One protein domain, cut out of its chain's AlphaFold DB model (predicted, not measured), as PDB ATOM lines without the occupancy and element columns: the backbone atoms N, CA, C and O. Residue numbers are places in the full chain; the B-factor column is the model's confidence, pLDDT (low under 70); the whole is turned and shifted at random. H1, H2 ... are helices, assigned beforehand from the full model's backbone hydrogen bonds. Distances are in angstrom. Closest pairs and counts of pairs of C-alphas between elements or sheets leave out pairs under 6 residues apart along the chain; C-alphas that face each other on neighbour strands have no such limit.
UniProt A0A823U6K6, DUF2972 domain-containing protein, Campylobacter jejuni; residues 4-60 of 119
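AT A GLANCE: This is residues 4 to 60 of the 119 residues of the protein "DUF2972 domain-containing protein" of Campylobacter jejuni (UniProt A0A823U6K6). A long helix, H2, and a short one, H1, meet near their ends in a corner and make an uneven V. The looped stretch of residues 4 to 21, with no named element, folds back along the open side of this V before it leads into H1. The printed part has 57 residues with two named helices, H1 then H2, and no named strand; the class is all helix. It is loose, with a radius of gyration of the C-alphas of 13.5 A, and spans 43 by 19 by 14 A, with H2 making the length.

IN THESE COORDINATES: Start at C-alpha 4, at (-15.989, -42.103, -20.538), and go through residues 4 to 21 without meeting a named element. Find C-alpha 22 at (-13.006, -52.014, -11.090); here H1 begins, residues 22 to 30, 12.7 A from first to last C-alpha. After Asp 31 look for H2, residues 32 to 59, 40.7 A long, which ends with C-alpha 59 at (7.348, -31.078, -36.387).

HOW THE PARTS SIT: Look at the corner by the tight link of one residue: H1 and H2 only just touch, and only at the corner, with 3 pairs of C-alphas within 8 A. The closest C-alphas are those of Leu 28 and Phe 35, 6.0 A apart. H2 touches H1 with residues 34 to 35 alone. Their lines stand at a steep tilt of 61 degrees, and they run opposite ways. In H1 and H2 every O i to N i+4 pair is within hydrogen-bond range.

THE WHOLE: The C-alphas of Gln 30 and Leu 60 are the two farthest apart, at 43.8 A. Residues 54 to 60, of which 54 to 59 belong to H2, stand free. The printed part has no cut. Its mean pLDDT is 93.4, and no printed residue is under 70.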
ATOM      1  N   LYS A   4     -14.716 -42.843 -20.426       91.50
ATOM      2  CA  LYS A   4     -15.989 -42.103 -20.538       91.50
ATOM      3  C   LYS A   4     -16.527 -41.566 -19.207       91.50
ATOM      4  O   LYS A   4     -17.355 -40.669 -19.208       91.50
ATOM      5  N   GLU A   5     -16.076 -42.117 -18.084       92.56
ATOM      6  CA  GLU A   5     -16.489 -41.676 -16.747       92.56
ATOM      7  C   GLU A   5     -15.723 -40.420 -16.308       92.56
ATOM      8  O   GLU A   5     -16.197 -39.658 -15.467       92.56
ATOM      9  N   PHE A   6     -14.536 -40.199 -16.883       92.31
ATOM     10  CA  PHE A   6     -13.646 -39.098 -16.526       92.31
ATOM     11  C   PHE A   6     -13.684 -37.948 -17.532       92.31
ATOM     12  O   PHE A   6     -13.579 -36.800 -17.117       92.31
ATOM     13  N   PHE A   7     -13.834 -38.208 -18.828       93.00
ATOM     14  CA  PHE A   7     -13.771 -37.152 -19.839       93.00
ATOM     15  C   PHE A   7     -15.153 -36.751 -20.334       93.00
ATOM     16  O   PHE A   7     -15.939 -37.597 -20.758       93.00
ATOM     17  N   ASP A   8     -15.424 -35.447 -20.307       88.31
ATOM     18  CA  ASP A   8     -16.712 -34.892 -20.738       88.31
ATOM     19  C   ASP A   8     -16.851 -34.871 -22.270       88.31
ATOM     20  O   ASP A   8     -17.957 -34.825 -22.809       88.31
ATOM     21  N   LYS A   9     -15.719 -34.926 -22.980       89.56
ATOM     22  CA  LYS A   9     -15.626 -34.952 -24.441       89.56
ATOM     23  C   LYS A   9     -14.918 -36.232 -24.899       89.56
ATOM     24  O   LYS A   9     -14.079 -36.763 -24.167       89.56
ATOM     25  N   PRO A  10     -15.228 -36.740 -26.105       90.56
ATOM     26  CA  PRO A  10     -14.448 -37.820 -26.693       90.56
ATOM     27  C   PRO A  10     -12.998 -37.369 -26.890       90.56
ATOM     28  O   PRO A  10     -12.748 -36.232 -27.285       90.56
ATOM     29  N   LEU A  11     -12.060 -38.280 -26.634       93.06
ATOM     30  CA  LEU A  11     -10.642 -38.024 -26.859       93.06
ATOM     31  C   LEU A  11     -10.352 -37.926 -28.355       93.06
ATOM     32  O   LEU A  11     -10.882 -38.707 -29.149       93.06
ATOM     33  N   LYS A  12      -9.460 -37.012 -28.731       93.38
ATOM     34  CA  LYS A  12      -8.966 -36.860 -30.104       93.38
ATOM     35  C   LYS A  12      -8.145 -38.069 -30.557       93.38
ATOM     36  O   LYS A  12      -8.074 -38.361 -31.750       93.38
ATOM     37  N   TYR A  13      -7.513 -38.757 -29.608       91.56
ATOM     38  CA  TYR A  13      -6.610 -39.874 -29.856       91.56
ATOM     39  C   TYR A  13      -7.126 -41.174 -29.235       91.56
ATOM     40  O   TYR A  13      -7.198 -41.309 -28.017       91.56
ATOM     41  N   GLU A  14      -7.434 -42.162 -30.082       87.94
ATOM     42  CA  GLU A  14      -8.026 -43.450 -29.680       87.94
ATOM     43  C   GLU A  14      -7.103 -44.318 -28.810       87.94
ATOM     44  O   GLU A  14      -7.566 -45.192 -28.079       87.94
ATOM     45  N   ASN A  15      -5.791 -44.079 -28.869       89.94
ATOM     46  CA  ASN A  15      -4.797 -44.779 -28.056       89.94
ATOM     47  C   ASN A  15      -4.652 -44.202 -26.637       89.94
ATOM     48  O   ASN A  15      -3.839 -44.706 -25.861       89.94
ATOM     49  N   LEU A  16      -5.410 -43.158 -26.289       92.44
ATOM     50  CA  LEU A  16      -5.457 -42.597 -24.942       92.44
ATOM     51  C   LEU A  16      -6.641 -43.176 -24.161       92.44
ATOM     52  O   LEU A  16      -7.726 -43.409 -24.692       92.44
ATOM     53  N   GLY A  17      -6.447 -43.406 -22.864       92.19
ATOM     54  CA  GLY A  17      -7.529 -43.875 -22.011       92.19
ATOM     55  C   GLY A  17      -7.152 -44.021 -20.545       92.19
ATOM     56  O   GLY A  17      -5.978 -44.056 -20.186       92.19
ATOM     57  N   ILE A  18      -8.179 -44.125 -19.700       93.38
ATOM     58  CA  ILE A  18      -8.036 -44.341 -18.262       93.38
ATOM     59  C   ILE A  18      -8.362 -45.794 -17.933       93.38
ATOM     60  O   ILE A  18      -9.462 -46.308 -18.184       93.38
ATOM     61  N   PHE A  19      -7.382 -46.456 -17.326       93.69
ATOM     62  CA  PHE A  19      -7.457 -47.852 -16.934       93.69
ATOM     63  C   PHE A  19      -7.245 -47.964 -15.432       93.69
ATOM     64  O   PHE A  19      -6.203 -47.601 -14.899       93.69
ATOM     65  N   LEU A  20      -8.265 -48.484 -14.759       93.50
ATOM     66  CA  LEU A  20      -8.272 -48.759 -13.332       93.50
ATOM     67  C   LEU A  20      -8.795 -50.182 -13.142       93.50
ATOM     68  O   LEU A  20      -9.527 -50.705 -13.992       93.50
ATOM     69  N   LYS A  21      -8.450 -50.809 -12.017       96.25
ATOM     70  CA  LYS A  21      -9.164 -52.009 -11.574       96.25
ATOM     71  C   LYS A  21     -10.584 -51.593 -11.159       96.25
ATOM     72  O   LYS A  21     -10.709 -50.557 -10.509       96.25
ATOM     73  N   PRO A  22     -11.635 -52.381 -11.455       94.88
ATOM     74  CA  PRO A  22     -13.006 -52.014 -11.090       94.88
ATOM     75  C   PRO A  22     -13.182 -51.677  -9.605       94.88
ATOM     76  O   PRO A  22     -13.798 -50.676  -9.274       94.88
ATOM     77  N   GLN A  23     -12.547 -52.444  -8.714       95.75
ATOM     78  CA  GLN A  23     -12.601 -52.213  -7.263       95.75
ATOM     79  C   GLN A  23     -12.026 -50.848  -6.847       95.75
ATOM     80  O   GLN A  23     -12.548 -50.208  -5.942       95.75
ATOM     81  N   GLU A  24     -10.967 -50.390  -7.517       94.56
ATOM     82  CA  GLU A  24     -10.341 -49.092  -7.236       94.56
ATOM     83  C   GLU A  24     -11.179 -47.936  -7.788       94.56
ATOM     84  O   GLU A  24     -11.256 -46.876  -7.175       94.56
ATOM     85  N   PHE A  25     -11.858 -48.151  -8.916       94.19
ATOM     86  CA  PHE A  25     -12.800 -47.174  -9.452       94.19
ATOM     87  C   PHE A  25     -14.007 -46.975  -8.527       94.19
ATOM     88  O   PHE A  25     -14.369 -45.836  -8.243       94.19
ATOM     89  N   GLU A  26     -14.575 -48.060  -7.994       93.69
ATOM     90  CA  GLU A  26     -15.669 -47.971  -7.019       93.69
ATOM     91  C   GLU A  26     -15.229 -47.268  -5.728       93.69
ATOM     92  O   GLU A  26     -15.941 -46.400  -5.227       93.69
ATOM     93  N   ARG A  27     -14.025 -47.568  -5.223       94.44
ATOM     94  CA  ARG A  27     -13.438 -46.856  -4.072       94.44
ATOM     95  C   ARG A  27     -13.291 -45.361  -4.335       94.44
ATOM     96  O   ARG A  27     -13.622 -44.558  -3.470       94.44
ATOM     97  N   LEU A  28     -12.825 -44.983  -5.524       93.25
ATOM     98  CA  LEU A  28     -12.687 -43.581  -5.904       93.25
ATOM     99  C   LEU A  28     -14.050 -42.881  -6.005       93.25
ATOM    100  O   LEU A  28     -14.180 -41.754  -5.543       93.25
ATOM    101  N   LYS A  29     -15.075 -43.548  -6.555       92.12
ATOM    102  CA  LYS A  29     -16.440 -43.002  -6.659       92.12
ATOM    103  C   LYS A  29     -17.108 -42.748  -5.306       92.12
ATOM    104  O   LYS A  29     -17.992 -41.898  -5.228       92.12
ATOM    105  N   GLN A  30     -16.707 -43.462  -4.253       95.62
ATOM    106  CA  GLN A  30     -17.228 -43.245  -2.897       95.62
ATOM    107  C   GLN A  30     -16.796 -41.895  -2.308       95.62
ATOM    108  O   GLN A  30     -17.531 -41.323  -1.505       95.62
ATOM    109  N   ASP A  31     -15.644 -41.364  -2.724       95.25
ATOM    110  CA  ASP A  31     -15.207 -40.012  -2.383       95.25
ATOM    111  C   ASP A  31     -15.517 -39.060  -3.544       95.25
ATOM    112  O   ASP A  31     -14.697 -38.832  -4.437       95.25
ATOM    113  N   SER A  32     -16.726 -38.492  -3.533       92.81
ATOM    114  CA  SER A  32     -17.189 -37.598  -4.600       92.81
ATOM    115  C   SER A  32     -16.289 -36.376  -4.783       92.81
ATOM    116  O   SER A  32     -16.033 -35.969  -5.913       92.81
ATOM    117  N   LYS A  33     -15.735 -35.825  -3.693       95.81
ATOM    118  CA  LYS A  33     -14.830 -34.671  -3.763       95.81
ATOM    119  C   LYS A  33     -13.531 -35.042  -4.464       95.81
ATOM    120  O   LYS A  33     -13.085 -34.304  -5.343       95.81
ATOM    121  N   LEU A  34     -12.919 -36.160  -4.079       95.06
ATOM    122  CA  LEU A  34     -11.694 -36.633  -4.715       95.06
ATOM    123  C   LEU A  34     -11.940 -36.984  -6.184       95.06
ATOM    124  O   LEU A  34     -11.135 -36.606  -7.037       95.06
ATOM    125  N   PHE A  35     -13.053 -37.655  -6.484       95.19
ATOM    126  CA  PHE A  35     -13.429 -38.003  -7.848       95.19
ATOM    127  C   PHE A  35     -13.607 -36.757  -8.723       95.19
ATOM    128  O   PHE A  35     -13.006 -36.690  -9.793       95.19
ATOM    129  N   ASP A  36     -14.329 -35.738  -8.254       95.19
ATOM    130  CA  ASP A  36     -14.538 -34.489  -8.996       95.19
ATOM    131  C   ASP A  36     -13.225 -33.730  -9.232       95.19
ATOM    132  O   ASP A  36     -12.975 -33.212 -10.326       95.19
ATOM    133  N   VAL A  37     -12.345 -33.684  -8.226       96.31
ATOM    134  CA  VAL A  37     -11.019 -33.061  -8.355       96.31
ATOM    135  C   VAL A  37     -10.160 -33.816  -9.368       96.31
ATOM    136  O   VAL A  37      -9.561 -33.183 -10.242       96.31
ATOM    137  N   ALA A  38     -10.122 -35.148  -9.288       94.44
ATOM    138  CA  ALA A  38      -9.387 -35.991 -10.225       94.44
ATOM    139  C   ALA A  38      -9.932 -35.841 -11.648       94.44
ATOM    140  O   ALA A  38      -9.159 -35.643 -12.586       94.44
ATOM    141  N   LYS A  39     -11.260 -35.856 -11.803       95.06
ATOM    142  CA  LYS A  39     -11.950 -35.652 -13.076       95.06
ATOM    143  C   LYS A  39     -11.566 -34.312 -13.698       95.06
ATOM    144  O   LYS A  39     -11.133 -34.275 -14.848       95.06
ATOM    145  N   ARG A  40     -11.648 -33.214 -12.942       95.50
ATOM    146  CA  ARG A  40     -11.283 -31.874 -13.431       95.50
ATOM    147  C   ARG A  40      -9.811 -31.784 -13.828       95.50
ATOM    148  O   ARG A  40      -9.496 -31.245 -14.883       95.50
ATOM    149  N   TYR A  41      -8.914 -32.319 -13.000       96.56
ATOM    150  CA  TYR A  41      -7.486 -32.340 -13.310       96.56
ATOM    151  C   TYR A  41      -7.203 -33.107 -14.605       96.56
ATOM    152  O   TYR A  41      -6.488 -32.607 -15.470       96.56
ATOM    153  N   LEU A  42      -7.789 -34.297 -14.758       95.69
ATOM    154  CA  LEU A  42      -7.577 -35.141 -15.929       95.69
ATOM    155  C   LEU A  42      -8.137 -34.499 -17.204       95.69
ATOM    156  O   LEU A  42      -7.457 -34.568 -18.222       95.69
ATOM    157  N   ASN A  43      -9.296 -33.827 -17.154       94.62
ATOM    158  CA  ASN A  43      -9.811 -33.054 -18.298       94.62
ATOM    159  C   ASN A  43      -8.834 -31.946 -18.730       94.62
ATOM    160  O   ASN A  43      -8.509 -31.840 -19.907       94.62
ATOM    161  N   ASN A  44      -8.285 -31.175 -17.791       95.12
ATOM    162  CA  ASN A  44      -7.311 -30.137 -18.145       95.12
ATOM    163  C   ASN A  44      -6.002 -30.736 -18.684       95.12
ATOM    164  O   ASN A  44      -5.386 -30.205 -19.607       95.12
ATOM    165  N   PHE A  45      -5.559 -31.849 -18.097       95.44
ATOM    166  CA  PHE A  45      -4.339 -32.524 -18.518       95.44
ATOM    167  C   PHE A  45      -4.467 -33.126 -19.921       95.44
ATOM    168  O   PHE A  45      -3.518 -33.039 -20.698       95.44
ATOM    169  N   ILE A  46      -5.615 -33.726 -20.257       95.38
ATOM    170  CA  ILE A  46      -5.808 -34.341 -21.572       95.38
ATOM    171  C   ILE A  46      -5.839 -33.289 -22.679       95.38
ATOM    172  O   ILE A  46      -5.217 -33.515 -23.709       95.38
ATOM    173  N   GLU A  47      -6.439 -32.118 -22.442       93.62
ATOM    174  CA  GLU A  47      -6.415 -31.001 -23.397       93.62
ATOM    175  C   GLU A  47      -4.969 -30.557 -23.685       93.62
ATOM    176  O   GLU A  47      -4.535 -30.549 -24.838       93.62
ATOM    177  N   ALA A  48      -4.167 -30.315 -22.640       95.75
ATOM    178  CA  ALA A  48      -2.757 -29.943 -22.796       95.75
ATOM    179  C   ALA A  48      -1.911 -31.048 -23.462       95.75
ATOM    180  O   ALA A  48      -0.984 -30.770 -24.232       95.75
ATOM    181  N   LEU A  49      -2.211 -32.318 -23.173       95.50
ATOM    182  CA  LEU A  49      -1.536 -33.455 -23.791       95.50
ATOM    183  C   LEU A  49      -1.866 -33.555 -25.287       95.50
ATOM    184  O   LEU A  49      -0.958 -33.759 -26.092       95.50
ATOM    185  N   GLU A  50      -3.134 -33.401 -25.668       94.88
ATOM    186  CA  GLU A  50      -3.578 -33.435 -27.063       94.88
ATOM    187  C   GLU A  50      -2.952 -32.305 -27.886       94.88
ATOM    188  O   GLU A  50      -2.422 -32.568 -28.970       94.88
ATOM    189  N   GLU A  51      -2.906 -31.087 -27.338       95.25
ATOM    190  CA  GLU A  51      -2.190 -29.957 -27.941       95.25
ATOM    191  C   GLU A  51      -0.704 -30.272 -28.134       95.25
ATOM    192  O   GLU A  51      -0.128 -30.014 -29.197       95.25
ATOM    193  N   ARG A  52      -0.060 -30.885 -27.133       95.00
ATOM    194  CA  ARG A  52       1.354 -31.248 -27.252       95.00
ATOM    195  C   ARG A  52       1.583 -32.310 -28.323       95.00
ATOM    196  O   ARG A  52       2.555 -32.204 -29.070       95.00
ATOM    197  N   ILE A  53       0.707 -33.309 -28.417       94.06
ATOM    198  CA  ILE A  53       0.776 -34.338 -29.462       94.06
ATOM    199  C   ILE A  53       0.643 -33.698 -30.849       94.06
ATOM    200  O   ILE A  53       1.407 -34.051 -31.747       94.06
ATOM    201  N   ASP A  54      -0.275 -32.747 -31.032       93.81
ATOM    202  CA  ASP A  54      -0.426 -32.021 -32.299       93.81
ATOM    203  C   ASP A  54       0.841 -31.252 -32.677       93.81
ATOM    204  O   ASP A  54       1.293 -31.325 -33.822       93.81
ATOM    205  N   LEU A  55       1.445 -30.554 -31.712       94.00
ATOM    206  CA  LEU A  55       2.680 -29.802 -31.925       94.00
ATOM    207  C   LEU A  55       3.842 -30.709 -32.326       94.00
ATOM    208  O   LEU A  55       4.584 -30.376 -33.248       94.00
ATOM    209  N   GLU A  56       4.015 -31.855 -31.667       91.25
ATOM    210  CA  GLU A  56       5.073 -32.798 -32.046       91.25
ATOM    211  C   GLU A  56       4.796 -33.434 -33.414       91.25
ATOM    212  O   GLU A  56       5.708 -33.542 -34.230       91.25
ATOM    213  N   LYS A  57       3.535 -33.759 -33.732       89.06
ATOM    214  CA  LYS A  57       3.152 -34.242 -35.070       89.06
ATOM    215  C   LYS A  57       3.397 -33.209 -36.163       89.06
ATOM    216  O   LYS A  57       3.757 -33.585 -37.275       89.06
ATOM    217  N   ALA A  58       3.226 -31.923 -35.867       88.38
ATOM    218  CA  ALA A  58       3.500 -30.847 -36.812       88.38
ATOM    219  C   ALA A  58       5.000 -30.673 -37.111       88.38
ATOM    220  O   ALA A  58       5.336 -30.178 -38.184       88.38
ATOM    221  N   LYS A  59       5.887 -31.094 -36.197       88.06
ATOM    222  CA  LYS A  59       7.348 -31.078 -36.387       88.06
ATOM    223  C   LYS A  59       7.882 -32.290 -37.146       88.06
ATOM    224  O   LYS A  59       9.036 -32.270 -37.567       88.06
ATOM    225  N   LEU A  60       7.096 -33.361 -37.268       88.62
ATOM    226  CA  LEU A  60       7.516 -34.533 -38.027       88.62
ATOM    227  C   LEU A  60       7.719 -34.137 -39.486       88.62
ATOM    228  O   LEU A  60       6.842 -33.520 -40.090       88.62
TER     229      LEU A  60